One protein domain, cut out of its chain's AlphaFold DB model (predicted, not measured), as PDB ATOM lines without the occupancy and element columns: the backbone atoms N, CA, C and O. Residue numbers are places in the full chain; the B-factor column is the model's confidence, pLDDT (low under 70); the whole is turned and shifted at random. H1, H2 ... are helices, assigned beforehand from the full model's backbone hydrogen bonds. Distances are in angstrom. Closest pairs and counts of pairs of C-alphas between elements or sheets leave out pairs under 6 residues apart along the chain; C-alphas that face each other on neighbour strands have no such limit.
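This is residues 123 to 276 and 363 to 403 of the 404 residues of the protein "F12M16.11" of Zea mays (UniProt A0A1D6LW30). Seven helices, H1 to H7, stand side by side in a zigzag row, each folding back on the one before it, so that the row makes a thick slab. The short H8 packs on H2 and H4 on one side of this row, and a long link leads to H9, which lies loosely over the opposite side, slanted to H5 and touching no helix. The printed part has 195 residues with nine named helices, H1 to H9 in chain order, and no named strand; its class is all helix. It is compact, with a radius of gyration of the C-alphas of 17.8 A and spans of 60 by 45 by 30 A.

H1, residues 123 to 140, and H2, residues 144 to 157, form a helical hairpin; they touch, closest at the C-alphas of Leu 135 and Ala 147, 5.4 A apart, and run opposite ways at a shallow tilt of 20 degrees. H2 touches H3, residues 164 to 184, at the C-alphas of Trp 144 and Ile 177, 6.0 A apart. H3 and H4, residues 191 to 212, touch at the C-alphas of Ala 182 and Gly 191, 4.4 A apart, opposite ways at a shallow tilt of 14 degrees. H4, with residues 200 to 210 alone, touches H5, residues 219 to 232, at a shallow tilt of 7 degrees; the closest C-alphas are those of Met 207 and Lys 219, 6.9 A apart. H5 touches H6, residues 236 to 248, at the C-alphas of Ala 227 and Ala 239, 4.4 A apart. H6 touches H7, residues 256 to 272, at a steep tilt of 40 degrees, with the C-alphas of Thr 243 and His 262 5.8 A apart. H5, H6 and H7 are an up and down bundle, each running against the one before. H8, residues 363 to 367, touches residues 148 to 153 of H2, closest at the C-alphas of Ser 152 and Arg 363, 5.8 A apart. H8 also touches residues 198 to 202 of H4, closest at the C-alphas of Arg 198 and Ile 365, 5.7 A apart. H9, residues 384 to 398, is near H7 and close to but not clearly touching H5, with the C-alphas of Ser 232 and Phe 390 7.3 A apart. In H1, H2, H3, H5, H6, H7 and H8 every O i to N i+4 pair is within hydrogen-bond range; in H4 16 of 18 are, in H9 10 of 11.

H1 begins at C-alpha 123 (-22.276, 27.579, 2.138) and measures 25.7 A. H3 measures 30.3 A, H4 32.9 A and H7 24.0 A. H9 ends at C-alpha 398 (-32.201, 16.843, 29.372).

The two C-alphas farthest apart, those of Thr 123 and Pro 275, are 63.5 A apart. Residues 277 to 362 are not printed, and C-alphas 276 and 363 are 45.3 A apart across the cut. The link from H8 to H9, residues 368 to 383, is long. The mean pLDDT of the printed part is 74.7; 57 residues are under 70, among them 366 to 403.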
ATOM      1  N   THR A 123     -20.832  27.379   2.289       74.69
ATOM      2  CA  THR A 123     -22.276  27.579   2.138       74.69
ATOM      3  C   THR A 123     -23.117  26.449   2.734       74.69
ATOM      4  O   THR A 123     -24.193  26.722   3.263       74.69
ATOM      5  N   LEU A 124     -22.655  25.193   2.700       75.56
ATOM      6  CA  LEU A 124     -23.389  24.065   3.286       75.56
ATOM      7  C   LEU A 124     -23.390  24.137   4.809       75.56
ATOM      8  O   LEU A 124     -24.449  23.992   5.419       75.56
ATOM      9  N   TRP A 125     -22.239  24.435   5.407       77.88
ATOM     10  CA  TRP A 125     -22.129  24.624   6.850       77.88
ATOM     11  C   TRP A 125     -22.993  25.796   7.339       77.88
ATOM     12  O   TRP A 125     -23.766  25.646   8.286       77.88
ATOM     13  N   LEU A 126     -22.955  26.941   6.644       83.94
ATOM     14  CA  LEU A 126     -23.810  28.093   6.965       83.94
ATOM     15  C   LEU A 126     -25.301  27.738   6.894       83.94
ATOM     16  O   LEU A 126     -26.073  28.125   7.772       83.94
ATOM     17  N   ASN A 127     -25.713  26.978   5.877       85.50
ATOM     18  CA  ASN A 127     -27.093  26.518   5.748       85.50
ATOM     19  C   ASN A 127     -27.479  25.535   6.860       85.50
ATOM     20  O   ASN A 127     -28.577  25.650   7.398       85.50
ATOM     21  N   ARG A 128     -26.587  24.620   7.266       81.50
ATOM     22  CA  ARG A 128     -26.818  23.736   8.423       81.50
ATOM     23  C   ARG A 128     -27.011  24.532   9.706       81.50
ATOM     24  O   ARG A 128     -27.962  24.275  10.435       81.50
ATOM     25  N   ARG A 129     -26.166  25.539   9.943       84.19
ATOM     26  CA  ARG A 129     -26.281  26.415  11.114       84.19
ATOM     27  C   ARG A 129     -27.608  27.173  11.125       84.19
ATOM     28  O   ARG A 129     -28.283  27.202  12.147       84.19
ATOM     29  N   ARG A 130     -28.020  27.728   9.980       89.50
ATOM     30  CA  ARG A 130     -29.328  28.390   9.828       89.50
ATOM     31  C   ARG A 130     -30.492  27.433  10.082       89.50
ATOM     32  O   ARG A 130     -31.410  27.791  10.808       89.50
ATOM     33  N   LEU A 131     -30.442  26.219   9.533       89.25
ATOM     34  CA  LEU A 131     -31.463  25.196   9.783       89.25
ATOM     35  C   LEU A 131     -31.515  24.786  11.261       89.25
ATOM     36  O   LEU A 131     -32.606  24.570  11.774       89.25
ATOM     37  N   GLY A 132     -30.374  24.729  11.953       87.62
ATOM     38  CA  GLY A 132     -30.320  24.497  13.399       87.62
ATOM     39  C   GLY A 132     -31.009  25.602  14.207       87.62
ATOM     40  O   GLY A 132     -31.784  25.299  15.108       87.62
ATOM     41  N   LEU A 133     -30.800  26.871  13.843       90.00
ATOM     42  CA  LEU A 133     -31.483  28.005  14.482       90.00
ATOM     43  C   LEU A 133     -32.998  27.971  14.243       90.00
ATOM     44  O   LEU A 133     -33.771  28.115  15.184       90.00
ATOM     45  N   ILE A 134     -33.420  27.712  13.002       93.19
ATOM     46  CA  ILE A 134     -34.844  27.568  12.660       93.19
ATOM     47  C   ILE A 134     -35.460  26.400  13.435       93.19
ATOM     48  O   ILE A 134     -36.575  26.503  13.933       93.19
ATOM     49  N   LEU A 135     -34.740  25.283  13.558       91.25
ATOM     50  CA  LEU A 135     -35.205  24.140  14.331       91.25
ATOM     51  C   LEU A 135     -35.426  24.502  15.802       91.25
ATOM     52  O   LEU A 135     -36.449  24.123  16.364       91.25
ATOM     53  N   HIS A 136     -34.489  25.237  16.402       90.25
ATOM     54  CA  HIS A 136     -34.603  25.706  17.778       90.25
ATOM     55  C   HIS A 136     -35.827  26.613  17.963       90.25
ATOM     56  O   HIS A 136     -36.625  26.394  18.870       90.25
ATOM     57  N   GLU A 137     -36.032  27.578  17.063       93.69
ATOM     58  CA  GLU A 137     -37.198  28.468  17.088       93.69
ATOM     59  C   GLU A 137     -38.519  27.693  16.947       93.69
ATOM     60  O   GLU A 137     -39.456  27.903  17.716       93.69
ATOM     61  N   LEU A 138     -38.591  26.743  16.008       91.69
ATOM     62  CA  LEU A 138     -39.783  25.916  15.804       91.69
ATOM     63  C   LEU A 138     -40.064  24.990  16.992       91.69
ATOM     64  O   LEU A 138     -41.228  24.797  17.340       91.69
ATOM     65  N   ALA A 139     -39.024  24.426  17.611       88.44
ATOM     66  CA  ALA A 139     -39.156  23.602  18.807       88.44
ATOM     67  C   ALA A 139     -39.623  24.433  20.013       88.44
ATOM     68  O   ALA A 139     -40.548  24.016  20.705       88.44
ATOM     69  N   GLY A 140     -39.057  25.631  20.214       88.06
ATOM     70  CA  GLY A 140     -39.485  26.569  21.257       88.06
ATOM     71  C   GLY A 140     -40.921  27.069  21.064       88.06
ATOM     72  O   GLY A 140     -41.651  27.254  22.031       88.06
ATOM     73  N   ALA A 141     -41.367  27.207  19.814       92.38
ATOM     74  CA  ALA A 141     -42.751  27.528  19.472       92.38
ATOM     75  C   ALA A 141     -43.698  26.307  19.466       92.38
ATOM     76  O   ALA A 141     -44.842  26.436  19.032       92.38
ATOM     77  N   HIS A 142     -43.239  25.118  19.880       88.50
ATOM     78  CA  HIS A 142     -43.999  23.857  19.852       88.50
ATOM     79  C   HIS A 142     -44.561  23.473  18.465       88.50
ATOM     80  O   HIS A 142     -45.528  22.722  18.339       88.50
ATOM     81  N   ARG A 143     -43.946  23.952  17.377       91.19
ATOM     82  CA  ARG A 143     -44.343  23.655  15.992       91.19
ATOM     83  C   ARG A 143     -43.702  22.355  15.510       91.19
ATOM     84  O   ARG A 143     -42.903  22.335  14.572       91.19
ATOM     85  N   TRP A 144     -44.069  21.240  16.142       90.19
ATOM     86  CA  TRP A 144     -43.404  19.942  15.963       90.19
ATOM     87  C   TRP A 144     -43.453  19.394  14.532       90.19
ATOM     88  O   TRP A 144     -42.494  18.771  14.078       90.19
ATOM     89  N   ARG A 145     -44.532  19.662  13.782       91.12
ATOM     90  CA  ARG A 145     -44.645  19.258  12.365       91.12
ATOM     91  C   ARG A 145     -43.627  19.969  11.475       91.12
ATOM     92  O   ARG A 145     -42.972  19.330  10.653       91.12
ATOM     93  N   ASP A 146     -43.462  21.271  11.673       91.38
ATOM     94  CA  ASP A 146     -42.500  22.063  10.908       91.38
ATOM     95  C   ASP A 146     -41.069  21.699  11.322       91.38
ATOM     96  O   ASP A 146     -40.219  21.465  10.462       91.38
ATOM     97  N   ALA A 147     -40.823  21.531  12.626       92.25
ATOM     98  CA  ALA A 147     -39.547  21.065  13.164       92.25
ATOM     99  C   ALA A 147     -39.137  19.698  12.581       92.25
ATOM    100  O   ALA A 147     -37.987  19.512  12.175       92.25
ATOM    101  N   ALA A 148     -40.080  18.758  12.449       90.06
ATOM    102  CA  ALA A 148     -39.840  17.452  11.834       90.06
ATOM    103  C   ALA A 148     -39.383  17.569  10.374       90.06
ATOM    104  O   ALA A 148     -38.466  16.864   9.941       90.06
ATOM    105  N   SER A 149     -39.974  18.497   9.614       90.19
ATOM    106  CA  SER A 149     -39.559  18.756   8.235       90.19
ATOM    107  C   SER A 149     -38.114  19.269   8.167       90.19
ATOM    108  O   SER A 149     -37.321  18.770   7.362       90.19
ATOM    109  N   VAL A 150     -37.735  20.180   9.070       91.25
ATOM    110  CA  VAL A 150     -36.381  20.743   9.155       91.25
ATOM    111  C   VAL A 150     -35.370  19.663   9.540       91.25
ATOM    112  O   VAL A 150     -34.366  19.501   8.847       91.25
ATOM    113  N   VAL A 151     -35.654  18.837  10.552       89.12
ATOM    114  CA  VAL A 151     -34.768  17.723  10.939       89.12
ATOM    115  C   VAL A 151     -34.611  16.698   9.821       89.12
ATOM    116  O   VAL A 151     -33.496  16.242   9.563       89.12
ATOM    117  N   SER A 152     -35.683  16.382   9.092       88.88
ATOM    118  CA  SER A 152     -35.610  15.500   7.924       88.88
ATOM    119  C   SER A 152     -34.664  16.057   6.856       88.88
ATOM    120  O   SER A 152     -33.820  15.326   6.326       88.88
ATOM    121  N   THR A 153     -34.740  17.366   6.576       89.25
ATOM    122  CA  THR A 153     -33.814  18.017   5.634       89.25
ATOM    123  C   THR A 153     -32.375  18.019   6.140       89.25
ATOM    124  O   THR A 153     -31.462  17.772   5.354       89.25
ATOM    125  N   LEU A 154     -32.164  18.207   7.444       86.12
ATOM    126  CA  LEU A 154     -30.841  18.236   8.062       86.12
ATOM    127  C   LEU A 154     -30.174  16.847   8.043       86.12
ATOM    128  O   LEU A 154     -29.027  16.713   7.612       86.12
ATOM    129  N   LEU A 155     -30.916  15.790   8.397       82.88
ATOM    130  CA  LEU A 155     -30.460  14.393   8.339       82.88
ATOM    131  C   LEU A 155     -30.174  13.922   6.903       82.88
ATOM    132  O   LEU A 155     -29.244  13.135   6.684       82.88
ATOM    133  N   SER A 156     -30.954  14.407   5.931       80.19
ATOM    134  CA  SER A 156     -30.789  14.091   4.504       80.19
ATOM    135  C   SER A 156     -29.617  14.846   3.872       80.19
ATOM    136  O   SER A 156     -28.865  14.284   3.077       80.19
ATOM    137  N   GLY A 157     -29.452  16.125   4.222       73.94
ATOM    138  CA  GLY A 157     -28.392  16.993   3.708       73.94
ATOM    139  C   GLY A 157     -27.009  16.679   4.282       73.94
ATOM    140  O   GLY A 157     -25.993  17.043   3.687       73.94
ATOM    141  N   ASN A 158     -26.949  15.974   5.414       70.88
ATOM    142  CA  ASN A 158     -25.698  15.532   6.012       70.88
ATOM    143  C   ASN A 158     -25.245  14.177   5.433       70.88
ATOM    144  O   ASN A 158     -25.604  13.105   5.937       70.88
ATOM    145  N   ARG A 159     -24.489  14.233   4.323       65.06
ATOM    146  CA  ARG A 159     -23.933  13.043   3.649       65.06
ATOM    147  C   ARG A 159     -22.772  12.419   4.418       65.06
ATOM    148  O   ARG A 159     -22.680  11.195   4.445       65.06
ATOM    149  N   LYS A 160     -21.921  13.241   5.032       68.81
ATOM    150  CA  LYS A 160     -20.802  12.798   5.860       68.81
ATOM    151  C   LYS A 160     -20.843  13.572   7.178       68.81
ATOM    152  O   LYS A 160     -20.543  14.762   7.162       68.81
ATOM    153  N   PRO A 161     -21.237  12.928   8.281       70.56
ATOM    154  CA  PRO A 161     -21.269  13.597   9.569       70.56
ATOM    155  C   PRO A 161     -19.863  13.948  10.061       70.56
ATOM    156  O   PRO A 161     -18.929  13.161   9.890       70.56
ATOM    157  N   ASP A 162     -19.746  15.109  10.702       70.19
ATOM    158  CA  ASP A 162     -18.481  15.641  11.218       70.19
ATOM    159  C   ASP A 162     -17.982  14.841  12.432       70.19
ATOM    160  O   ASP A 162     -16.794  14.547  12.558       70.19
ATOM    161  N   SER A 163     -18.906  14.416  13.302       79.06
ATOM    162  CA  SER A 163     -18.625  13.567  14.462       79.06
ATOM    163  C   SER A 163     -19.792  12.634  14.796       79.06
ATOM    164  O   SER A 163     -20.948  12.851  14.401       79.06
ATOM    165  N   TYR A 164     -19.503  11.576  15.556       81.69
ATOM    166  CA  TYR A 164     -20.545  10.684  16.068       81.69
ATOM    167  C   TYR A 164     -21.453  11.414  17.054       81.69
ATOM    168  O   TYR A 164     -22.662  11.220  17.032       81.69
ATOM    169  N   GLU A 165     -20.879  12.254  17.905       82.44
ATOM    170  CA  GLU A 165     -21.564  12.976  18.967       82.44
ATOM    171  C   GLU A 165     -22.591  13.944  18.371       82.44
ATOM    172  O   GLU A 165     -23.726  14.014  18.835       82.44
ATOM    173  N   GLU A 166     -22.241  14.622  17.279       80.81
ATOM    174  CA  GLU A 166     -23.169  15.475  16.537       80.81
ATOM    175  C   GLU A 166     -24.264  14.680  15.826       80.81
ATOM    176  O   GLU A 166     -25.439  15.046  15.882       80.81
ATOM    177  N   THR A 167     -23.905  13.535  15.241       83.25
ATOM    178  CA  THR A 167     -24.879  12.609  14.645       83.25
ATOM    179  C   THR A 167     -25.880  12.138  15.695       83.25
ATOM    180  O   THR A 167     -27.089  12.241  15.496       83.25
ATOM    181  N   ARG A 168     -25.378  11.684  16.845       86.31
ATOM    182  CA  ARG A 168     -26.165  11.259  17.998       86.31
ATOM    183  C   ARG A 168     -27.115  12.356  18.457       86.31
ATOM    184  O   ARG A 168     -28.302  12.085  18.598       86.31
ATOM    185  N   ARG A 169     -26.625  13.588  18.650       84.56
ATOM    186  CA  ARG A 169     -27.468  14.738  19.029       84.56
ATOM    187  C   ARG A 169     -28.624  14.923  18.047       84.56
ATOM    188  O   ARG A 169     -29.769  15.023  18.470       84.56
ATOM    189  N   MET A 170     -28.345  14.881  16.747       84.00
ATOM    190  CA  MET A 170     -29.368  15.061  15.718       84.00
ATOM    191  C   MET A 170     -30.428  13.950  15.727       84.00
ATOM    192  O   MET A 170     -31.619  14.226  15.586       84.00
ATOM    193  N   PHE A 171     -30.015  12.700  15.946       88.50
ATOM    194  CA  PHE A 171     -30.933  11.571  16.098       88.50
ATOM    195  C   PHE A 171     -31.753  11.642  17.391       88.50
ATOM    196  O   PHE A 171     -32.937  11.314  17.379       88.50
ATOM    197  N   VAL A 172     -31.172  12.120  18.493       88.88
ATOM    198  CA  VAL A 172     -31.902  12.345  19.750       88.88
ATOM    199  C   VAL A 172     -32.973  13.420  19.587       88.88
ATOM    200  O   VAL A 172     -34.115  13.192  19.980       88.88
ATOM    201  N   VAL A 173     -32.645  14.541  18.943       88.38
ATOM    202  CA  VAL A 173     -33.624  15.594  18.634       88.38
ATOM    203  C   VAL A 173     -34.743  15.056  17.734       88.38
ATOM    204  O   VAL A 173     -35.916  15.323  17.979       88.38
ATOM    205  N   ALA A 174     -34.409  14.238  16.733       90.06
ATOM    206  CA  ALA A 174     -35.406  13.586  15.883       90.06
ATOM    207  C   ALA A 174     -36.357  12.663  16.674       90.06
ATOM    208  O   ALA A 174     -37.565  12.691  16.440       90.06
ATOM    209  N   MET A 175     -35.832  11.876  17.622       89.81
ATOM    210  CA  MET A 175     -36.649  11.042  18.512       89.81
ATOM    211  C   MET A 175     -37.571  11.883  19.396       89.81
ATOM    212  O   MET A 175     -38.737  11.533  19.551       89.81
ATOM    213  N   GLU A 176     -37.081  12.992  19.953       89.44
ATOM    214  CA  GLU A 176     -37.908  13.880  20.776       89.44
ATOM    215  C   GLU A 176     -39.051  14.488  19.951       89.44
ATOM    216  O   GLU A 176     -40.202  14.447  20.371       89.44
ATOM    217  N   ILE A 177     -38.789  14.943  18.723       89.25
ATOM    218  CA  ILE A 177     -39.847  15.458  17.839       89.25
ATOM    219  C   ILE A 177     -40.887  14.377  17.516       89.25
ATOM    220  O   ILE A 177     -42.084  14.659  17.528       89.25
ATOM    221  N   HIS A 178     -40.472  13.131  17.261       86.81
ATOM    222  CA  HIS A 178     -41.423  12.029  17.071       86.81
ATOM    223  C   HIS A 178     -42.288  11.785  18.307       86.81
ATOM    224  O   HIS A 178     -43.478  11.508  18.157       86.81
ATOM    225  N   LYS A 179     -41.705  11.888  19.506       87.12
ATOM    226  CA  LYS A 179     -42.430  11.744  20.770       87.12
ATOM    227  C   LYS A 179     -43.503  12.824  20.891       87.12
ATOM    228  O   LYS A 179     -44.666  12.499  21.104       87.12
ATOM    229  N   ARG A 180     -43.142  14.083  20.640       87.81
ATOM    230  CA  ARG A 180     -44.077  15.219  20.680       87.81
ATOM    231  C   ARG A 180     -45.191  15.102  19.645       87.81
ATOM    232  O   ARG A 180     -46.352  15.305  19.966       87.81
ATOM    233  N   LEU A 181     -44.871  14.669  18.426       85.75
ATOM    234  CA  LEU A 181     -45.883  14.415  17.395       85.75
ATOM    235  C   LEU A 181     -46.857  13.288  17.773       85.75
ATOM    236  O   LEU A 181     -48.031  13.332  17.405       85.75
ATOM    237  N   ALA A 182     -46.383  12.262  18.477       84.06
ATOM    238  CA  ALA A 182     -47.222  11.176  18.974       84.06
ATOM    239  C   ALA A 182     -48.116  11.612  20.146       84.06
ATOM    240  O   ALA A 182     -49.256  11.161  20.241       84.06
ATOM    241  N   GLU A 183     -47.620  12.506  21.005       82.44
ATOM    242  CA  GLU A 183     -48.390  13.134  22.086       82.44
ATOM    243  C   GLU A 183     -49.482  14.058  21.525       82.44
ATOM    244  O   GLU A 183     -50.636  13.946  21.927       82.44
ATOM    245  N   ASP A 184     -49.173  14.884  20.522       74.81
ATOM    246  CA  ASP A 184     -50.155  15.763  19.865       74.81
ATOM    247  C   ASP A 184     -51.248  14.989  19.110       74.81
ATOM    248  O   ASP A 184     -52.383  15.443  18.977       74.81
ATOM    249  N   SER A 185     -50.910  13.808  18.587       67.94
ATOM    250  CA  SER A 185     -51.849  12.937  17.866       67.94
ATOM    251  C   SER A 185     -52.620  11.979  18.779       67.94
ATOM    252  O   SER A 185     -53.455  11.222  18.283       67.94
ATOM    253  N   SER A 186     -52.399  12.039  20.098       53.84
ATOM    254  CA  SER A 186     -52.976  11.144  21.119       53.84
ATOM    255  C   SER A 186     -54.506  11.135  21.206       53.84
ATOM    256  O   SER A 186     -55.072  10.222  21.803       53.84
ATOM    257  N   VAL A 187     -55.191  12.074  20.544       56.53
ATOM    258  CA  VAL A 187     -56.645  12.005  20.301       56.53
ATOM    259  C   VAL A 187     -57.019  10.736  19.510       56.53
ATOM    260  O   VAL A 187     -58.152  10.266  19.576       56.53
ATOM    261  N   GLN A 188     -56.066  10.130  18.794       53.06
ATOM    262  CA  GLN A 188     -56.205   8.830  18.150       53.06
ATOM    263  C   GLN A 188     -55.366   7.777  18.890       53.06
ATOM    264  O   GLN A 188     -54.165   7.948  19.102       53.06
ATOM    265  N   TYR A 189     -55.983   6.635  19.217       52.91
ATOM    266  CA  TYR A 189     -55.385   5.478  19.912       52.91
ATOM    267  C   TYR A 189     -54.069   4.929  19.290       52.91
ATOM    268  O   TYR A 189     -53.422   4.069  19.884       52.91
ATOM    269  N   GLY A 190     -53.644   5.418  18.118       63.38
ATOM    270  CA  GLY A 190     -52.433   5.006  17.399       63.38
ATOM    271  C   GLY A 190     -51.139   5.767  17.731       63.38
ATOM    272  O   GLY A 190     -50.071   5.328  17.301       63.38
ATOM    273  N   GLY A 191     -51.178   6.868  18.498       67.25
ATOM    274  CA  GLY A 191     -50.003   7.733  18.722       67.25
ATOM    275  C   GLY A 191     -48.776   7.001  19.290       67.25
ATOM    276  O   GLY A 191     -47.671   7.107  18.753       67.25
ATOM    277  N   ARG A 192     -48.968   6.163  20.320       71.56
ATOM    278  CA  ARG A 192     -47.875   5.417  20.980       71.56
ATOM    279  C   ARG A 192     -47.224   4.374  20.059       71.56
ATOM    280  O   ARG A 192     -46.004   4.241  20.047       71.56
ATOM    281  N   SER A 193     -48.028   3.688  19.240       76.88
ATOM    282  CA  SER A 193     -47.530   2.739  18.229       76.88
ATOM    283  C   SER A 193     -46.765   3.461  17.111       76.88
ATOM    284  O   SER A 193     -45.686   3.028  16.698       76.88
ATOM    285  N   SER A 194     -47.264   4.626  16.683       81.75
ATOM    286  CA  SER A 194     -46.594   5.466  15.687       81.75
ATOM    287  C   SER A 194     -45.211   5.926  16.161       81.75
ATOM    288  O   SER A 194     -44.235   5.807  15.415       81.75
ATOM    289  N   TYR A 195     -45.091   6.374  17.417       86.88
ATOM    290  CA  TYR A 195     -43.805   6.753  18.011       86.88
ATOM    291  C   TYR A 195     -42.794   5.605  18.007       86.88
ATOM    292  O   TYR A 195     -41.651   5.790  17.577       86.88
ATOM    293  N   TYR A 196     -43.231   4.420  18.449       86.56
ATOM    294  CA  TYR A 196     -42.412   3.213  18.474       86.56
ATOM    295  C   TYR A 196     -41.826   2.913  17.090       86.56
ATOM    296  O   TYR A 196     -40.606   2.832  16.924       86.56
ATOM    297  N   LEU A 197     -42.690   2.832  16.074       86.88
ATOM    298  CA  LEU A 197     -42.299   2.446  14.722       86.88
ATOM    299  C   LEU A 197     -41.404   3.496  14.048       86.88
ATOM    300  O   LEU A 197     -40.407   3.153  13.408       86.88
ATOM    301  N   ARG A 198     -41.732   4.785  14.200       87.81
ATOM    302  CA  ARG A 198     -40.924   5.884  13.646       87.81
ATOM    303  C   ARG A 198     -39.537   5.930  14.274       87.81
ATOM    304  O   ARG A 198     -38.548   6.118  13.567       87.81
ATOM    305  N   THR A 199     -39.451   5.709  15.582       87.50
ATOM    306  CA  THR A 199     -38.174   5.678  16.301       87.50
ATOM    307  C   THR A 199     -37.339   4.461  15.914       87.50
ATOM    308  O   THR A 199     -36.146   4.601  15.652       87.50
ATOM    309  N   GLN A 200     -37.950   3.287  15.750       88.56
ATOM    310  CA  GLN A 200     -37.250   2.095  15.263       88.56
ATOM    311  C   GLN A 200     -36.646   2.309  13.862       88.56
ATOM    312  O   GLN A 200     -35.465   2.040  13.638       88.56
ATOM    313  N   LYS A 201     -37.419   2.877  12.922       90.00
ATOM    314  CA  LYS A 201     -36.921   3.234  11.578       90.00
ATOM    315  C   LYS A 201     -35.761   4.227  11.646       90.00
ATOM    316  O   LYS A 201     -34.785   4.107  10.905       90.00
ATOM    317  N   LEU A 202     -35.849   5.194  12.553       90.12
ATOM    318  CA  LEU A 202     -34.809   6.190  12.764       90.12
ATOM    319  C   LEU A 202     -33.494   5.551  13.258       90.12
ATOM    320  O   LEU A 202     -32.433   5.874  12.721       90.12
ATOM    321  N   PHE A 203     -33.552   4.588  14.186       89.44
ATOM    322  CA  PHE A 203     -32.383   3.797  14.599       89.44
ATOM    323  C   PHE A 203     -31.771   3.006  13.435       89.44
ATOM    324  O   PHE A 203     -30.549   2.986  13.294       89.44
ATOM    325  N   ASN A 204     -32.584   2.434  12.541       88.56
ATOM    326  CA  ASN A 204     -32.075   1.748  11.345       88.56
ATOM    327  C   ASN A 204     -31.318   2.700  10.405       88.56
ATOM    328  O   ASN A 204     -30.302   2.334   9.807       88.56
ATOM    329  N   VAL A 205     -31.786   3.942  10.254       88.50
ATOM    330  CA  VAL A 205     -31.051   4.964   9.490       88.50
ATOM    331  C   VAL A 205     -29.765   5.370  10.209       88.50
ATOM    332  O   VAL A 205     -28.725   5.517   9.562       88.50
ATOM    333  N   TRP A 206     -29.802   5.508  11.535       87.94
ATOM    334  CA  TRP A 206     -28.611   5.810  12.324       87.94
ATOM    335  C   TRP A 206     -27.549   4.721  12.162       87.94
ATOM    336  O   TRP A 206     -26.421   5.030  11.779       87.94
ATOM    337  N   MET A 207     -27.927   3.452  12.321       86.12
ATOM    338  CA  MET A 207     -27.047   2.296  12.129       86.12
ATOM    339  C   MET A 207     -26.407   2.274  10.734       86.12
ATOM    340  O   MET A 207     -25.201   2.052  10.622       86.12
ATOM    341  N   ARG A 208     -27.159   2.597   9.671       84.81
ATOM    342  CA  ARG A 208     -26.613   2.735   8.305       84.81
ATOM    343  C   ARG A 208     -25.602   3.874   8.181       84.81
ATOM    344  O   ARG A 208     -24.580   3.722   7.515       84.81
ATOM    345  N   LYS A 209     -25.845   5.011   8.839       82.69
ATOM    346  CA  LYS A 209     -24.901   6.140   8.847       82.69
ATOM    347  C   LYS A 209     -23.614   5.838   9.626       82.69
ATOM    348  O   LYS A 209     -22.617   6.513   9.387       82.69
ATOM    349  N   LEU A 210     -23.580   4.811  10.481       80.12
ATOM    350  CA  LEU A 210     -22.358   4.426  11.199       80.12
ATOM    351  C   LEU A 210     -21.249   3.870  10.296       80.12
ATOM    352  O   LEU A 210     -20.097   3.855  10.717       80.12
ATOM    353  N   ILE A 211     -21.557   3.470   9.057       78.62
ATOM    354  CA  ILE A 211     -20.551   3.031   8.069       78.62
ATOM    355  C   ILE A 211     -19.509   4.138   7.812       78.62
ATOM    356  O   ILE A 211     -18.344   3.849   7.554       78.62
ATOM    357  N   TRP A 212     -19.902   5.407   7.957       73.50
ATOM    358  CA  TRP A 212     -19.017   6.564   7.796       73.50
ATOM    359  C   TRP A 212     -18.066   6.796   8.980       73.50
ATOM    360  O   TRP A 212     -17.196   7.661   8.890       73.50
ATOM    361  N   PHE A 213     -18.185   6.004  10.053       72.19
ATOM    362  CA  PHE A 213     -17.291   6.002  11.213       72.19
ATOM    363  C   PHE A 213     -16.527   4.664  11.331       72.19
ATOM    364  O   PHE A 213     -16.728   3.919  12.295       72.19
ATOM    365  N   PRO A 214     -15.643   4.330  10.368       57.62
ATOM    366  CA  PRO A 214     -14.966   3.029  10.303       57.62
ATOM    367  C   PRO A 214     -14.035   2.745  11.495       57.62
ATOM    368  O   PRO A 214     -13.742   1.587  11.776       57.62
ATOM    369  N   SER A 215     -13.601   3.775  12.227       55.66
ATOM    370  CA  SER A 215     -12.661   3.651  13.350       55.66
ATOM    371  C   SER A 215     -13.316   3.406  14.718       55.66
ATOM    372  O   SER A 215     -12.612   3.434  15.724       55.66
ATOM    373  N   CYS A 216     -14.639   3.215  14.817       51.84
ATOM    374  CA  CYS A 216     -15.328   3.302  16.109       51.84
ATOM    375  C   CYS A 216     -16.163   2.048  16.459       51.84
ATOM    376  O   CYS A 216     -17.096   1.727  15.720       51.84
ATOM    377  N   PRO A 217     -15.988   1.414  17.639       61.59
ATOM    378  CA  PRO A 217     -16.898   0.381  18.163       61.59
ATOM    379  C   PRO A 217     -18.251   0.965  18.641       61.59
ATOM    380  O   PRO A 217     -18.889   0.451  19.554       61.59
ATOM    381  N   LYS A 218     -18.720   2.055  18.021       71.44
ATOM    382  CA  LYS A 218     -19.905   2.829  18.429       71.44
ATOM    383  C   LYS A 218     -21.229   2.234  17.936       71.44
ATOM    384  O   LYS A 218     -22.281   2.667  18.394       71.44
ATOM    385  N   LYS A 219     -21.196   1.208  17.070       77.00
ATOM    386  CA  LYS A 219     -22.378   0.370  16.766       77.00
ATOM    387  C   LYS A 219     -22.988  -0.179  18.049       77.00
ATOM    388  O   LYS A 219     -24.193  -0.116  18.235       77.00
ATOM    389  N   ASN A 220     -22.129  -0.602  18.968       80.00
ATOM    390  CA  ASN A 220     -22.532  -1.166  20.243       80.00
ATOM    391  C   ASN A 220     -23.279  -0.156  21.123       80.00
ATOM    392  O   ASN A 220     -24.283  -0.503  21.733       80.00
ATOM    393  N   LEU A 221     -22.839   1.109  21.123       82.38
ATOM    394  CA  LEU A 221     -23.516   2.192  21.843       82.38
ATOM    395  C   LEU A 221     -24.901   2.485  21.260       82.38
ATOM    396  O   LEU A 221     -25.860   2.626  22.009       82.38
ATOM    397  N   VAL A 222     -25.026   2.532  19.930       85.06
ATOM    398  CA  VAL A 222     -26.328   2.756  19.277       85.06
ATOM    399  C   VAL A 222     -27.281   1.587  19.529       85.06
ATOM    400  O   VAL A 222     -28.453   1.810  19.817       85.06
ATOM    401  N   THR A 223     -26.788   0.347  19.499       86.69
ATOM    402  CA  THR A 223     -27.582  -0.836  19.860       86.69
ATOM    403  C   THR A 223     -27.992  -0.827  21.336       86.69
ATOM    404  O   THR A 223     -29.116  -1.205  21.650       86.69
ATOM    405  N   LEU A 224     -27.126  -0.364  22.247       86.44
ATOM    406  CA  LEU A 224     -27.477  -0.217  23.663       86.44
ATOM    407  C   LEU A 224     -28.562   0.850  23.852       86.44
ATOM    408  O   LEU A 224     -29.520   0.626  24.585       86.44
ATOM    409  N   GLU A 225     -28.474   1.978  23.143       88.75
ATOM    410  CA  GLU A 225     -29.533   2.994  23.150       88.75
ATOM    411  C   GLU A 225     -30.857   2.469  22.598       88.75
ATOM    412  O   GLU A 225     -31.913   2.801  23.137       88.75
ATOM    413  N   LEU A 226     -30.814   1.617  21.573       89.25
ATOM    414  CA  LEU A 226     -32.001   0.938  21.063       89.25
ATOM    415  C   LEU A 226     -32.587  -0.037  22.097       89.25
ATOM    416  O   LEU A 226     -33.803  -0.101  22.255       89.25
ATOM    417  N   ALA A 227     -31.748  -0.765  22.838       89.12
ATOM    418  CA  ALA A 227     -32.208  -1.649  23.907       89.12
ATOM    419  C   ALA A 227     -32.891  -0.872  25.044       89.12
ATOM    420  O   ALA A 227     -33.976  -1.246  25.484       89.12
ATOM    421  N   LEU A 228     -32.302   0.250  25.469       88.62
ATOM    422  CA  LEU A 228     -32.905   1.152  26.456       88.62
ATOM    423  C   LEU A 228     -34.214   1.762  25.941       88.62
ATOM    424  O   LEU A 228     -35.171   1.917  26.699       88.62
ATOM    425  N   PHE A 229     -34.282   2.071  24.644       88.88
ATOM    426  CA  PHE A 229     -35.524   2.491  24.015       88.88
ATOM    427  C   PHE A 229     -36.589   1.393  24.111       88.88
ATOM    428  O   PHE A 229     -37.687   1.679  24.582       88.88
ATOM    429  N   TYR A 230     -36.281   0.143  23.758       88.69
ATOM    430  CA  TYR A 230     -37.233  -0.964  23.891       88.69
ATOM    431  C   TYR A 230     -37.737  -1.138  25.328       88.69
ATOM    432  O   TYR A 230     -38.945  -1.291  25.516       88.69
ATOM    433  N   LEU A 231     -36.864  -0.991  26.332       86.94
ATOM    434  CA  LEU A 231     -37.283  -0.996  27.738       86.94
ATOM    435  C   LEU A 231     -38.257   0.130  28.070       86.94
ATOM    436  O   LEU A 231     -39.290  -0.117  28.684       86.94
ATOM    437  N   SER A 232     -37.983   1.353  27.611       84.00
ATOM    438  CA  SER A 232     -38.878   2.497  27.842       84.00
ATOM    439  C   SER A 232     -40.278   2.307  27.248       84.00
ATOM    440  O   SER A 232     -41.244   2.916  27.708       84.00
ATOM    441  N   GLN A 233     -40.391   1.468  26.215       83.12
ATOM    442  CA  GLN A 233     -41.651   1.141  25.552       83.12
ATOM    443  C   GLN A 233     -42.335  -0.095  26.157       83.12
ATOM    444  O   GLN A 233     -43.406  -0.471  25.688       83.12
ATOM    445  N   GLY A 234     -41.741  -0.727  27.177       83.06
ATOM    446  CA  GLY A 234     -42.233  -1.969  27.780       83.06
ATOM    447  C   GLY A 234     -41.984  -3.217  26.926       83.06
ATOM    448  O   GLY A 234     -42.559  -4.267  27.190       83.06
ATOM    449  N   ASN A 235     -41.145  -3.130  25.889       86.75
ATOM    450  CA  ASN A 235     -40.815  -4.265  25.030       86.75
ATOM    451  C   ASN A 235     -39.578  -5.004  25.560       86.75
ATOM    452  O   ASN A 235     -38.458  -4.834  25.068       86.75
ATOM    453  N   ILE A 236     -39.803  -5.811  26.595       88.94
ATOM    454  CA  ILE A 236     -38.754  -6.538  27.323       88.94
ATOM    455  C   ILE A 236     -38.048  -7.563  26.423       88.94
ATOM    456  O   ILE A 236     -36.827  -7.703  26.484       88.94
ATOM    457  N   ASP A 237     -38.776  -8.227  25.521       89.69
ATOM    458  CA  ASP A 237     -38.209  -9.237  24.620       89.69
ATOM    459  C   ASP A 237     -37.177  -8.656  23.652       89.69
ATOM    460  O   ASP A 237     -36.056  -9.167  23.557       89.69
ATOM    461  N   ASN A 238     -37.517  -7.560  22.968       90.62
ATOM    462  CA  ASN A 238     -36.592  -6.918  22.036       90.62
ATOM    463  C   ASN A 238     -35.387  -6.306  22.763       90.62
ATOM    464  O   ASN A 238     -34.265  -6.361  22.252       90.62
ATOM    465  N   ALA A 239     -35.590  -5.771  23.970       90.81
ATOM    466  CA  ALA A 239     -34.498  -5.288  24.811       90.81
ATOM    467  C   ALA A 239     -33.547  -6.424  25.235       90.81
ATOM    468  O   ALA A 239     -32.321  -6.276  25.171       90.81
ATOM    469  N   HIS A 240     -34.098  -7.580  25.611       91.44
ATOM    470  CA  HIS A 240     -33.329  -8.770  25.969       91.44
ATOM    471  C   HIS A 240     -32.510  -9.290  24.781       91.44
ATOM    472  O   HIS A 240     -31.323  -9.573  24.927       91.44
ATOM    473  N   ILE A 241     -33.114  -9.385  23.591       91.69
ATOM    474  CA  ILE A 241     -32.417  -9.813  22.370       91.69
ATOM    475  C   ILE A 241     -31.261  -8.855  22.053       91.69
ATOM    476  O   ILE A 241     -30.133  -9.303  21.863       91.69
ATOM    477  N   ALA A 242     -31.510  -7.542  22.058       90.00
ATOM    478  CA  ALA A 242     -30.493  -6.543  21.736       90.00
ATOM    479  C   ALA A 242     -29.298  -6.575  22.708       90.00
ATOM    480  O   ALA A 242     -28.144  -6.554  22.273       90.00
ATOM    481  N   THR A 243     -29.555  -6.668  24.017       91.31
ATOM    482  CA  THR A 243     -28.490  -6.752  25.033       91.31
ATOM    483  C   THR A 243     -27.733  -8.076  24.987       91.31
ATOM    484  O   THR A 243     -26.508  -8.075  25.086       91.31
ATOM    485  N   ARG A 244     -28.419  -9.198  24.738       90.38
ATOM    486  CA  ARG A 244     -27.775 -10.502  24.537       90.38
ATOM    487  C   ARG A 244     -26.826 -10.490  23.337       90.38
ATOM    488  O   ARG A 244     -25.710 -10.993  23.449       90.38
ATOM    489  N   THR A 245     -27.226  -9.896  22.209       88.81
ATOM    490  CA  THR A 245     -26.353  -9.744  21.031       88.81
ATOM    491  C   THR A 245     -25.122  -8.896  21.347       88.81
ATOM    492  O   THR A 245     -24.025  -9.196  20.880       88.81
ATOM    493  N   LEU A 246     -25.270  -7.858  22.176       87.19
ATOM    494  CA  LEU A 246     -24.136  -7.049  22.627       87.19
ATOM    495  C   LEU A 246     -23.164  -7.837  23.508       87.19
ATOM    496  O   LEU A 246     -21.961  -7.723  23.307       87.19
ATOM    497  N   ILE A 247     -23.659  -8.659  24.433       86.75
ATOM    498  CA  ILE A 247     -22.816  -9.486  25.311       86.75
ATOM    499  C   ILE A 247     -22.104 -10.592  24.530       86.75
ATOM    500  O   ILE A 247     -20.926 -10.853  24.769       86.75
ATOM    501  N   ALA A 248     -22.787 -11.208  23.560       85.44
ATOM    502  CA  ALA A 248     -22.198 -12.222  22.686       85.44
ATOM    503  C   ALA A 248     -21.008 -11.676  21.876       85.44
ATOM    504  O   ALA A 248     -20.064 -12.407  21.573       85.44
ATOM    505  N   ASN A 249     -21.005 -10.373  21.581       77.06
ATOM    506  CA  ASN A 249     -19.845  -9.675  21.041       77.06
ATOM    507  C   ASN A 249     -18.818  -9.461  22.165       77.06
ATOM    508  O   ASN A 249     -18.709  -8.358  22.699       77.06
ATOM    509  N   GLY A 250     -18.057 -10.509  22.507       63.91
ATOM    510  CA  GLY A 250     -17.241 -10.670  23.728       63.91
ATOM    511  C   GLY A 250     -16.303  -9.530  24.169       63.91
ATOM    512  O   GLY A 250     -15.759  -9.588  25.262       63.91
ATOM    513  N   LYS A 251     -16.147  -8.455  23.386       69.75
ATOM    514  CA  LYS A 251     -15.514  -7.194  23.814       69.75
ATOM    515  C   LYS A 251     -16.341  -6.401  24.833       69.75
ATOM    516  O   LYS A 251     -15.777  -5.552  25.507       69.75
ATOM    517  N   LEU A 252     -17.655  -6.624  24.909       69.31
ATOM    518  CA  LEU A 252     -18.551  -5.885  25.808       69.31
ATOM    519  C   LEU A 252     -19.036  -6.705  27.004       69.31
ATOM    520  O   LEU A 252     -19.742  -6.173  27.851       69.31
ATOM    521  N   GLN A 253     -18.675  -7.986  27.092       66.81
ATOM    522  CA  GLN A 253     -19.079  -8.845  28.210       66.81
ATOM    523  C   GLN A 253     -18.564  -8.318  29.560       66.81
ATOM    524  O   GLN A 253     -19.121  -8.638  30.601       66.81
ATOM    525  N   THR A 254     -17.508  -7.509  29.565       70.94
ATOM    526  CA  THR A 254     -16.945  -6.889  30.772       70.94
ATOM    527  C   THR A 254     -17.513  -5.502  31.069       70.94
ATOM    528  O   THR A 254     -17.139  -4.914  32.078       70.94
ATOM    529  N   GLU A 255     -18.394  -4.959  30.221       81.25
ATOM    530  CA  GLU A 255     -18.978  -3.631  30.428       81.25
ATOM    531  C   GLU A 255     -20.017  -3.682  31.561       81.25
ATOM    532  O   GLU A 255     -21.091  -4.271  31.390       81.25
ATOM    533  N   PRO A 256     -19.751  -3.054  32.722       82.56
ATOM    534  CA  PRO A 256     -20.578  -3.229  33.915       82.56
ATOM    535  C   PRO A 256     -22.003  -2.702  33.716       82.56
ATOM    536  O   PRO A 256     -22.957  -3.308  34.193       82.56
ATOM    537  N   ILE A 257     -22.164  -1.612  32.958       82.38
ATOM    538  CA  ILE A 257     -23.478  -1.024  32.662       82.38
ATOM    539  C   ILE A 257     -24.298  -1.957  31.768       82.38
ATOM    540  O   ILE A 257     -25.480  -2.169  32.027       82.38
ATOM    541  N   LEU A 258     -23.685  -2.539  30.730       85.12
ATOM    542  CA  LEU A 258     -24.378  -3.480  29.849       85.12
ATOM    543  C   LEU A 258     -24.804  -4.733  30.619       85.12
ATOM    544  O   LEU A 258     -25.942  -5.170  30.467       85.12
ATOM    545  N   ASN A 259     -23.923  -5.274  31.462       87.75
ATOM    546  CA  ASN A 259     -24.225  -6.440  32.291       87.75
ATOM    547  C   ASN A 259     -25.332  -6.156  33.302       87.75
ATOM    548  O   ASN A 259     -26.222  -6.985  33.468       87.75
ATOM    549  N   LEU A 260     -25.312  -4.980  33.937       88.31
ATOM    550  CA  LEU A 260     -26.373  -4.557  34.844       88.31
ATOM    551  C   LEU A 260     -27.711  -4.469  34.108       88.31
ATOM    552  O   LEU A 260     -28.692  -5.065  34.543       88.31
ATOM    553  N   VAL A 261     -27.749  -3.773  32.968       87.56
ATOM    554  CA  VAL A 261     -28.966  -3.650  32.157       87.56
ATOM    555  C   VAL A 261     -29.449  -5.032  31.713       87.56
ATOM    556  O   VAL A 261     -30.617  -5.349  31.894       87.56
ATOM    557  N   HIS A 262     -28.571  -5.891  31.196       90.62
ATOM    558  CA  HIS A 262     -28.946  -7.238  30.771       90.62
ATOM    559  C   HIS A 262     -29.442  -8.117  31.926       90.62
ATOM    560  O   HIS A 262     -30.432  -8.829  31.762       90.62
ATOM    561  N   GLY A 263     -28.794  -8.050  33.091       90.44
ATOM    562  CA  GLY A 263     -29.196  -8.779  34.293       90.44
ATOM    563  C   GLY A 263     -30.572  -8.344  34.785       90.44
ATOM    564  O   GLY A 263     -31.410  -9.193  35.069       90.44
ATOM    565  N   LEU A 264     -30.846  -7.036  34.786       88.94
ATOM    566  CA  LEU A 264     -32.156  -6.493  35.147       88.94
ATOM    567  C   LEU A 264     -33.256  -6.950  34.178       88.94
ATOM    568  O   LEU A 264     -34.312  -7.393  34.618       88.94
ATOM    569  N   ILE A 265     -33.002  -6.907  32.867       90.69
ATOM    570  CA  ILE A 265     -33.947  -7.412  31.856       90.69
ATOM    571  C   ILE A 265     -34.187  -8.916  32.030       90.69
ATOM    572  O   ILE A 265     -35.314  -9.391  31.918       90.69
ATOM    573  N   SER A 266     -33.122  -9.676  32.286       90.38
ATOM    574  CA  SER A 266     -33.205 -11.124  32.489       90.38
ATOM    575  C   SER A 266     -33.998 -11.465  33.748       90.38
ATOM    576  O   SER A 266     -34.806 -12.389  33.715       90.38
ATOM    577  N   PHE A 267     -33.813 -10.696  34.824       89.06
ATOM    578  CA  PHE A 267     -34.592 -10.826  36.050       89.06
ATOM    579  C   PHE A 267     -36.077 -10.566  35.794       89.06
ATOM    580  O   PHE A 267     -36.897 -11.417  36.121       89.06
ATOM    581  N   ASP A 268     -36.421  -9.445  35.154       86.25
ATOM    582  CA  ASP A 268     -37.809  -9.080  34.844       86.25
ATOM    583  C   ASP A 268     -38.493 -10.145  33.966       86.25
ATOM    584  O   ASP A 268     -39.619 -10.568  34.236       86.25
ATOM    585  N   LYS A 269     -37.763 -10.676  32.977       87.12
ATOM    586  CA  LYS A 269     -38.234 -11.757  32.104       87.12
ATOM    587  C   LYS A 269     -38.428 -13.085  32.839       87.12
ATOM    588  O   LYS A 269     -39.390 -13.796  32.556       87.12
ATOM    589  N   TRP A 270     -37.525 -13.435  33.755       88.94
ATOM    590  CA  TRP A 270     -37.656 -14.630  34.592       88.94
ATOM    591  C   TRP A 270     -38.830 -14.498  35.568       88.94
ATOM    592  O   TRP A 270     -39.672 -15.391  35.625       88.94
ATOM    593  N   TYR A 271     -38.927 -13.363  36.263       84.88
ATOM    594  CA  TYR A 271     -39.969 -13.078  37.246       84.88
ATOM    595  C   TYR A 271     -41.366 -13.063  36.616       84.88
ATOM    596  O   TYR A 271     -42.284 -13.699  37.127       84.88
ATOM    597  N   SER A 272     -41.508 -12.445  35.440       83.81
ATOM    598  CA  SER A 272     -42.764 -12.442  34.671       83.81
ATOM    599  C   SER A 272     -43.196 -13.839  34.204       83.81
ATOM    600  O   SER A 272     -44.364 -14.046  33.875       83.81
ATOM    601  N   GLY A 273     -42.266 -14.797  34.137       84.25
ATOM    602  CA  GLY A 273     -42.544 -16.192  33.797       84.25
ATOM    603  C   GLY A 273     -43.019 -17.043  34.978       84.25
ATOM    604  O   GLY A 273     -43.423 -18.187  34.763       84.25
ATOM    605  N   LEU A 274     -42.967 -16.520  36.208       86.56
ATOM    606  CA  LEU A 274     -43.434 -17.224  37.399       86.56
ATOM    607  C   LEU A 274     -44.971 -17.228  37.476       86.56
ATOM    608  O   LEU A 274     -45.618 -16.299  36.984       86.56
ATOM    609  N   PRO A 275     -45.583 -18.238  38.123       87.12
ATOM    610  CA  PRO A 275     -46.997 -18.192  38.489       87.12
ATOM    611  C   PRO A 275     -47.318 -16.921  39.284       87.12
ATOM    612  O   PRO A 275     -46.507 -16.501  40.106       87.12
ATOM    613  N   LYS A 276     -48.499 -16.328  39.068       82.25
ATOM    614  CA  LYS A 276     -48.902 -15.069  39.724       82.25
ATOM    615  C   LYS A 276     -48.842 -15.152  41.250       82.25
ATOM    616  O   LYS A 276     -48.340 -14.234  41.871       82.25
ATOM    617  N   ARG A 363     -38.071  11.711   4.768       65.62
ATOM    618  CA  ARG A 363     -39.381  12.372   4.897       65.62
ATOM    619  C   ARG A 363     -40.517  11.429   5.296       65.62
ATOM    620  O   ARG A 363     -41.362  11.853   6.075       65.62
ATOM    621  N   SER A 364     -40.547  10.186   4.812       68.88
ATOM    622  CA  SER A 364     -41.617   9.240   5.163       68.88
ATOM    623  C   SER A 364     -41.526   8.784   6.618       68.88
ATOM    624  O   SER A 364     -42.551   8.586   7.257       68.88
ATOM    625  N   ILE A 365     -40.319   8.707   7.193       72.25
ATOM    626  CA  ILE A 365     -40.135   8.389   8.620       72.25
ATOM    627  C   ILE A 365     -40.782   9.463   9.511       72.25
ATOM    628  O   ILE A 365     -41.367   9.125  10.537       72.25
ATOM    629  N   PHE A 366     -40.718  10.733   9.101       65.31
ATOM    630  CA  PHE A 366     -41.277  11.853   9.866       65.31
ATOM    631  C   PHE A 366     -42.766  12.108   9.596       65.31
ATOM    632  O   PHE A 366     -43.461  12.595  10.487       65.31
ATOM    633  N   LEU A 367     -43.255  11.830   8.382       61.31
ATOM    634  CA  LEU A 367     -44.553  12.340   7.923       61.31
ATOM    635  C   LEU A 367     -45.590  11.264   7.583       61.31
ATOM    636  O   LEU A 367     -46.776  11.581   7.632       61.31
ATOM    637  N   ASP A 368     -45.204  10.014   7.310       54.22
ATOM    638  CA  ASP A 368     -46.197   8.974   7.023       54.22
ATOM    639  C   ASP A 368     -46.758   8.367   8.317       54.22
ATOM    640  O   ASP A 368     -46.041   7.966   9.242       54.22
ATOM    641  N   THR A 369     -48.082   8.313   8.390       43.91
ATOM    642  CA  THR A 369     -48.865   7.489   9.313       43.91
ATOM    643  C   THR A 369     -49.197   6.193   8.584       43.91
ATOM    644  O   THR A 369     -50.247   6.084   7.963       43.91
ATOM    645  N   SER A 370     -48.269   5.236   8.572       39.66
ATOM    646  CA  SER A 370     -48.612   3.874   8.162       39.66
ATOM    647  C   SER A 370     -48.984   3.087   9.413       39.66
ATOM    648  O   SER A 370     -48.203   3.030  10.366       39.66
ATOM    649  N   ASP A 371     -50.179   2.506   9.396       38.59
ATOM    650  CA  ASP A 371     -50.708   1.673  10.471       38.59
ATOM    651  C   ASP A 371     -49.859   0.402  10.598       38.59
ATOM    652  O   ASP A 371     -49.856  -0.471   9.730       38.59
ATOM    653  N   GLY A 372     -49.061   0.350  11.663       40.19
ATOM    654  CA  GLY A 372     -48.335  -0.833  12.116       40.19
ATOM    655  C   GLY A 372     -49.080  -1.521  13.263       40.19
ATOM    656  O   GLY A 372     -50.014  -0.940  13.821       40.19
ATOM    657  N   PRO A 373     -48.684  -2.752  13.637       34.97
ATOM    658  CA  PRO A 373     -49.438  -3.568  14.578       34.97
ATOM    659  C   PRO A 373     -49.614  -2.847  15.918       34.97
ATOM    660  O   PRO A 373     -48.731  -2.136  16.402       34.97
ATOM    661  N   THR A 374     -50.791  -3.016  16.509       35.06
ATOM    662  CA  THR A 374     -51.161  -2.461  17.809       35.06
ATOM    663  C   THR A 374     -50.222  -2.980  18.894       35.06
ATOM    664  O   THR A 374     -50.214  -4.171  19.200       35.06
ATOM    665  N   CYS A 375     -49.440  -2.076  19.486       40.62
ATOM    666  CA  CYS A 375     -48.708  -2.333  20.722       40.62
ATOM    667  C   CYS A 375     -49.726  -2.673  21.825       40.62
ATOM    668  O   CYS A 375     -50.656  -1.901  22.074       40.62
ATOM    669  N   GLY A 376     -49.592  -3.863  22.416       34.06
ATOM    670  CA  GLY A 376     -50.474  -4.356  23.468       34.06
ATOM    671  C   GLY A 376     -50.489  -3.430  24.682       34.06
ATOM    672  O   GLY A 376     -49.487  -2.802  25.024       34.06
ATOM    673  N   LYS A 377     -51.650  -3.335  25.335       30.31
ATOM    674  CA  LYS A 377     -51.806  -2.647  26.616       30.31
ATOM    675  C   LYS A 377     -51.019  -3.417  27.678       30.31
ATOM    676  O   LYS A 377     -51.527  -4.395  28.213       30.31
ATOM    677  N   TYR A 378     -49.806  -2.975  27.985       35.78
ATOM    678  CA  TYR A 378     -49.097  -3.424  29.177       35.78
ATOM    679  C   TYR A 378     -49.287  -2.379  30.270       35.78
ATOM    680  O   TYR A 378     -48.862  -1.228  30.153       35.78
ATOM    681  N   GLN A 379     -50.009  -2.789  31.308       34.09
ATOM    682  CA  GLN A 379     -50.050  -2.114  32.594       34.09
ATOM    683  C   GLN A 379     -48.626  -2.156  33.157       34.09
ATOM    684  O   GLN A 379     -48.015  -3.222  33.208       34.09
ATOM    685  N   PHE A 380     -48.065  -0.990  33.477       31.22
ATOM    686  CA  PHE A 380     -46.731  -0.868  34.063       31.22
ATOM    687  C   PHE A 380     -46.743  -1.487  35.471       31.22
ATOM    688  O   PHE A 380     -46.926  -0.787  36.458       31.22
ATOM    689  N   CYS A 381     -46.541  -2.799  35.555       34.91
ATOM    690  CA  CYS A 381     -45.994  -3.467  36.732       34.91
ATOM    691  C   CYS A 381     -44.565  -3.894  36.386       34.91
ATOM    692  O   CYS A 381     -44.280  -5.068  36.209       34.91
ATOM    693  N   SER A 382     -43.668  -2.927  36.203       36.75
ATOM    694  CA  SER A 382     -42.231  -3.207  36.199       36.75
ATOM    695  C   SER A 382     -41.535  -2.067  36.929       36.75
ATOM    696  O   SER A 382     -41.396  -0.952  36.428       36.75
ATOM    697  N   SER A 383     -41.246  -2.374  38.193       47.25
ATOM    698  CA  SER A 383     -40.315  -1.781  39.149       47.25
ATOM    699  C   SER A 383     -40.025  -0.280  39.019       47.25
ATOM    700  O   SER A 383     -39.370   0.184  38.086       47.25
ATOM    701  N   PHE A 384     -40.344   0.459  40.083       41.88
ATOM    702  CA  PHE A 384     -39.879   1.825  40.380       41.88
ATOM    703  C   PHE A 384     -38.377   2.051  40.083       41.88
ATOM    704  O   PHE A 384     -37.963   3.159  39.744       41.88
ATOM    705  N   VAL A 385     -37.570   0.985  40.137       47.31
ATOM    706  CA  VAL A 385     -36.144   0.939  39.777       47.31
ATOM    707  C   VAL A 385     -35.887   1.217  38.288       47.31
ATOM    708  O   VAL A 385     -34.995   2.001  37.968       47.31
ATOM    709  N   PHE A 386     -36.676   0.652  37.366       47.69
ATOM    710  CA  PHE A 386     -36.532   0.908  35.928       47.69
ATOM    711  C   PHE A 386     -36.974   2.319  35.561       47.69
ATOM    712  O   PHE A 386     -36.308   2.970  34.758       47.69
ATOM    713  N   PHE A 387     -38.035   2.825  36.195       47.28
ATOM    714  CA  PHE A 387     -38.464   4.213  36.030       47.28
ATOM    715  C   PHE A 387     -37.411   5.191  36.568       47.28
ATOM    716  O   PHE A 387     -37.039   6.120  35.863       47.28
ATOM    717  N   LYS A 388     -36.840   4.949  37.758       41.28
ATOM    718  CA  LYS A 388     -35.755   5.778  38.316       41.28
ATOM    719  C   LYS A 388     -34.475   5.723  37.490       41.28
ATOM    720  O   LYS A 388     -33.867   6.765  37.278       41.28
ATOM    721  N   MET A 389     -34.072   4.554  36.992       49.97
ATOM    722  CA  MET A 389     -32.880   4.421  36.150       49.97
ATOM    723  C   MET A 389     -33.096   5.043  34.765       49.97
ATOM    724  O   MET A 389     -32.200   5.705  34.243       49.97
ATOM    725  N   PHE A 390     -34.298   4.905  34.197       51.44
ATOM    726  CA  PHE A 390     -34.697   5.597  32.974       51.44
ATOM    727  C   PHE A 390     -34.706   7.112  33.178       51.44
ATOM    728  O   PHE A 390     -34.076   7.816  32.400       51.44
ATOM    729  N   CYS A 391     -35.323   7.620  34.247       42.94
ATOM    730  CA  CYS A 391     -35.286   9.036  34.600       42.94
ATOM    731  C   CYS A 391     -33.857   9.522  34.833       42.94
ATOM    732  O   CYS A 391     -33.509  10.561  34.310       42.94
ATOM    733  N   PHE A 392     -32.989   8.773  35.514       43.66
ATOM    734  CA  PHE A 392     -31.599   9.177  35.750       43.66
ATOM    735  C   PHE A 392     -30.772   9.236  34.451       43.66
ATOM    736  O   PHE A 392     -30.073  10.217  34.195       43.66
ATOM    737  N   LEU A 393     -30.908   8.234  33.574       48.41
ATOM    738  CA  LEU A 393     -30.255   8.208  32.256       48.41
ATOM    739  C   LEU A 393     -30.851   9.234  31.276       48.41
ATOM    740  O   LEU A 393     -30.168   9.673  30.349       48.41
ATOM    741  N   PHE A 394     -32.116   9.618  31.466       46.94
ATOM    742  CA  PHE A 394     -32.811  10.614  30.654       46.94
ATOM    743  C   PHE A 394     -32.626  12.045  31.188       46.94
ATOM    744  O   PHE A 394     -32.551  12.965  30.384       46.94
ATOM    745  N   GLN A 395     -32.438  12.260  32.493       39.16
ATOM    746  CA  GLN A 395     -32.077  13.562  33.074       39.16
ATOM    747  C   GLN A 395     -30.697  14.009  32.572       39.16
ATOM    748  O   GLN A 395     -30.563  15.124  32.079       39.16
ATOM    749  N   LEU A 396     -29.736  13.080  32.496       38.06
ATOM    750  CA  LEU A 396     -28.453  13.269  31.797       38.06
ATOM    751  C   LEU A 396     -28.605  13.647  30.307       38.06
ATOM    752  O   LEU A 396     -27.670  14.142  29.684       38.06
ATOM    753  N   LYS A 397     -29.779  13.397  29.710       44.47
ATOM    754  CA  LYS A 397     -30.138  13.724  28.320       44.47
ATOM    755  C   LYS A 397     -30.858  15.080  28.211       44.47
ATOM    756  O   LYS A 397     -30.735  15.727  27.175       44.47
ATOM    757  N   VAL A 398     -31.552  15.521  29.265       38.84
ATOM    758  CA  VAL A 398     -32.201  16.843  29.372       38.84
ATOM    759  C   VAL A 398     -31.171  17.951  29.604       38.84
ATOM    760  O   VAL A 398     -31.295  19.012  28.999       38.84
ATOM    761  N   ASP A 399     -30.091  17.678  30.337       30.89
ATOM    762  CA  ASP A 399     -28.994  18.644  30.516       30.89
ATOM    763  C   ASP A 399     -28.274  18.980  29.193       30.89
ATOM    764  O   ASP A 399     -27.697  20.052  29.037       30.89
ATOM    765  N   VAL A 400     -28.377  18.111  28.177       40.22
ATOM    766  CA  VAL A 400     -27.870  18.384  26.817       40.22
ATOM    767  C   VAL A 400     -28.817  19.281  26.005       40.22
ATOM    768  O   VAL A 400     -28.369  19.963  25.087       40.22
ATOM    769  N   LEU A 401     -30.110  19.326  26.342       36.69
ATOM    770  CA  LEU A 401     -31.076  20.264  25.754       36.69
ATOM    771  C   LEU A 401     -31.018  21.658  26.399       36.69
ATOM    772  O   LEU A 401     -31.469  22.612  25.778       36.69
ATOM    773  N   GLN A 402     -30.419  21.786  27.588       32.97
ATOM    774  CA  GLN A 402     -30.106  23.069  28.238       32.97
ATOM    775  C   GLN A 402     -28.842  23.749  27.672       32.97
ATOM    776  O   GLN A 402     -28.480  24.840  28.101       32.97
ATOM    777  N   LEU A 403     -28.165  23.109  26.713       33.62
ATOM    778  CA  LEU A 403     -26.952  23.603  26.051       33.62
ATOM    779  C   LEU A 403     -27.199  24.102  24.614       33.62
ATOM    780  O   LEU A 403     -26.245  24.246  23.845       33.62
TER     781      LEU A 403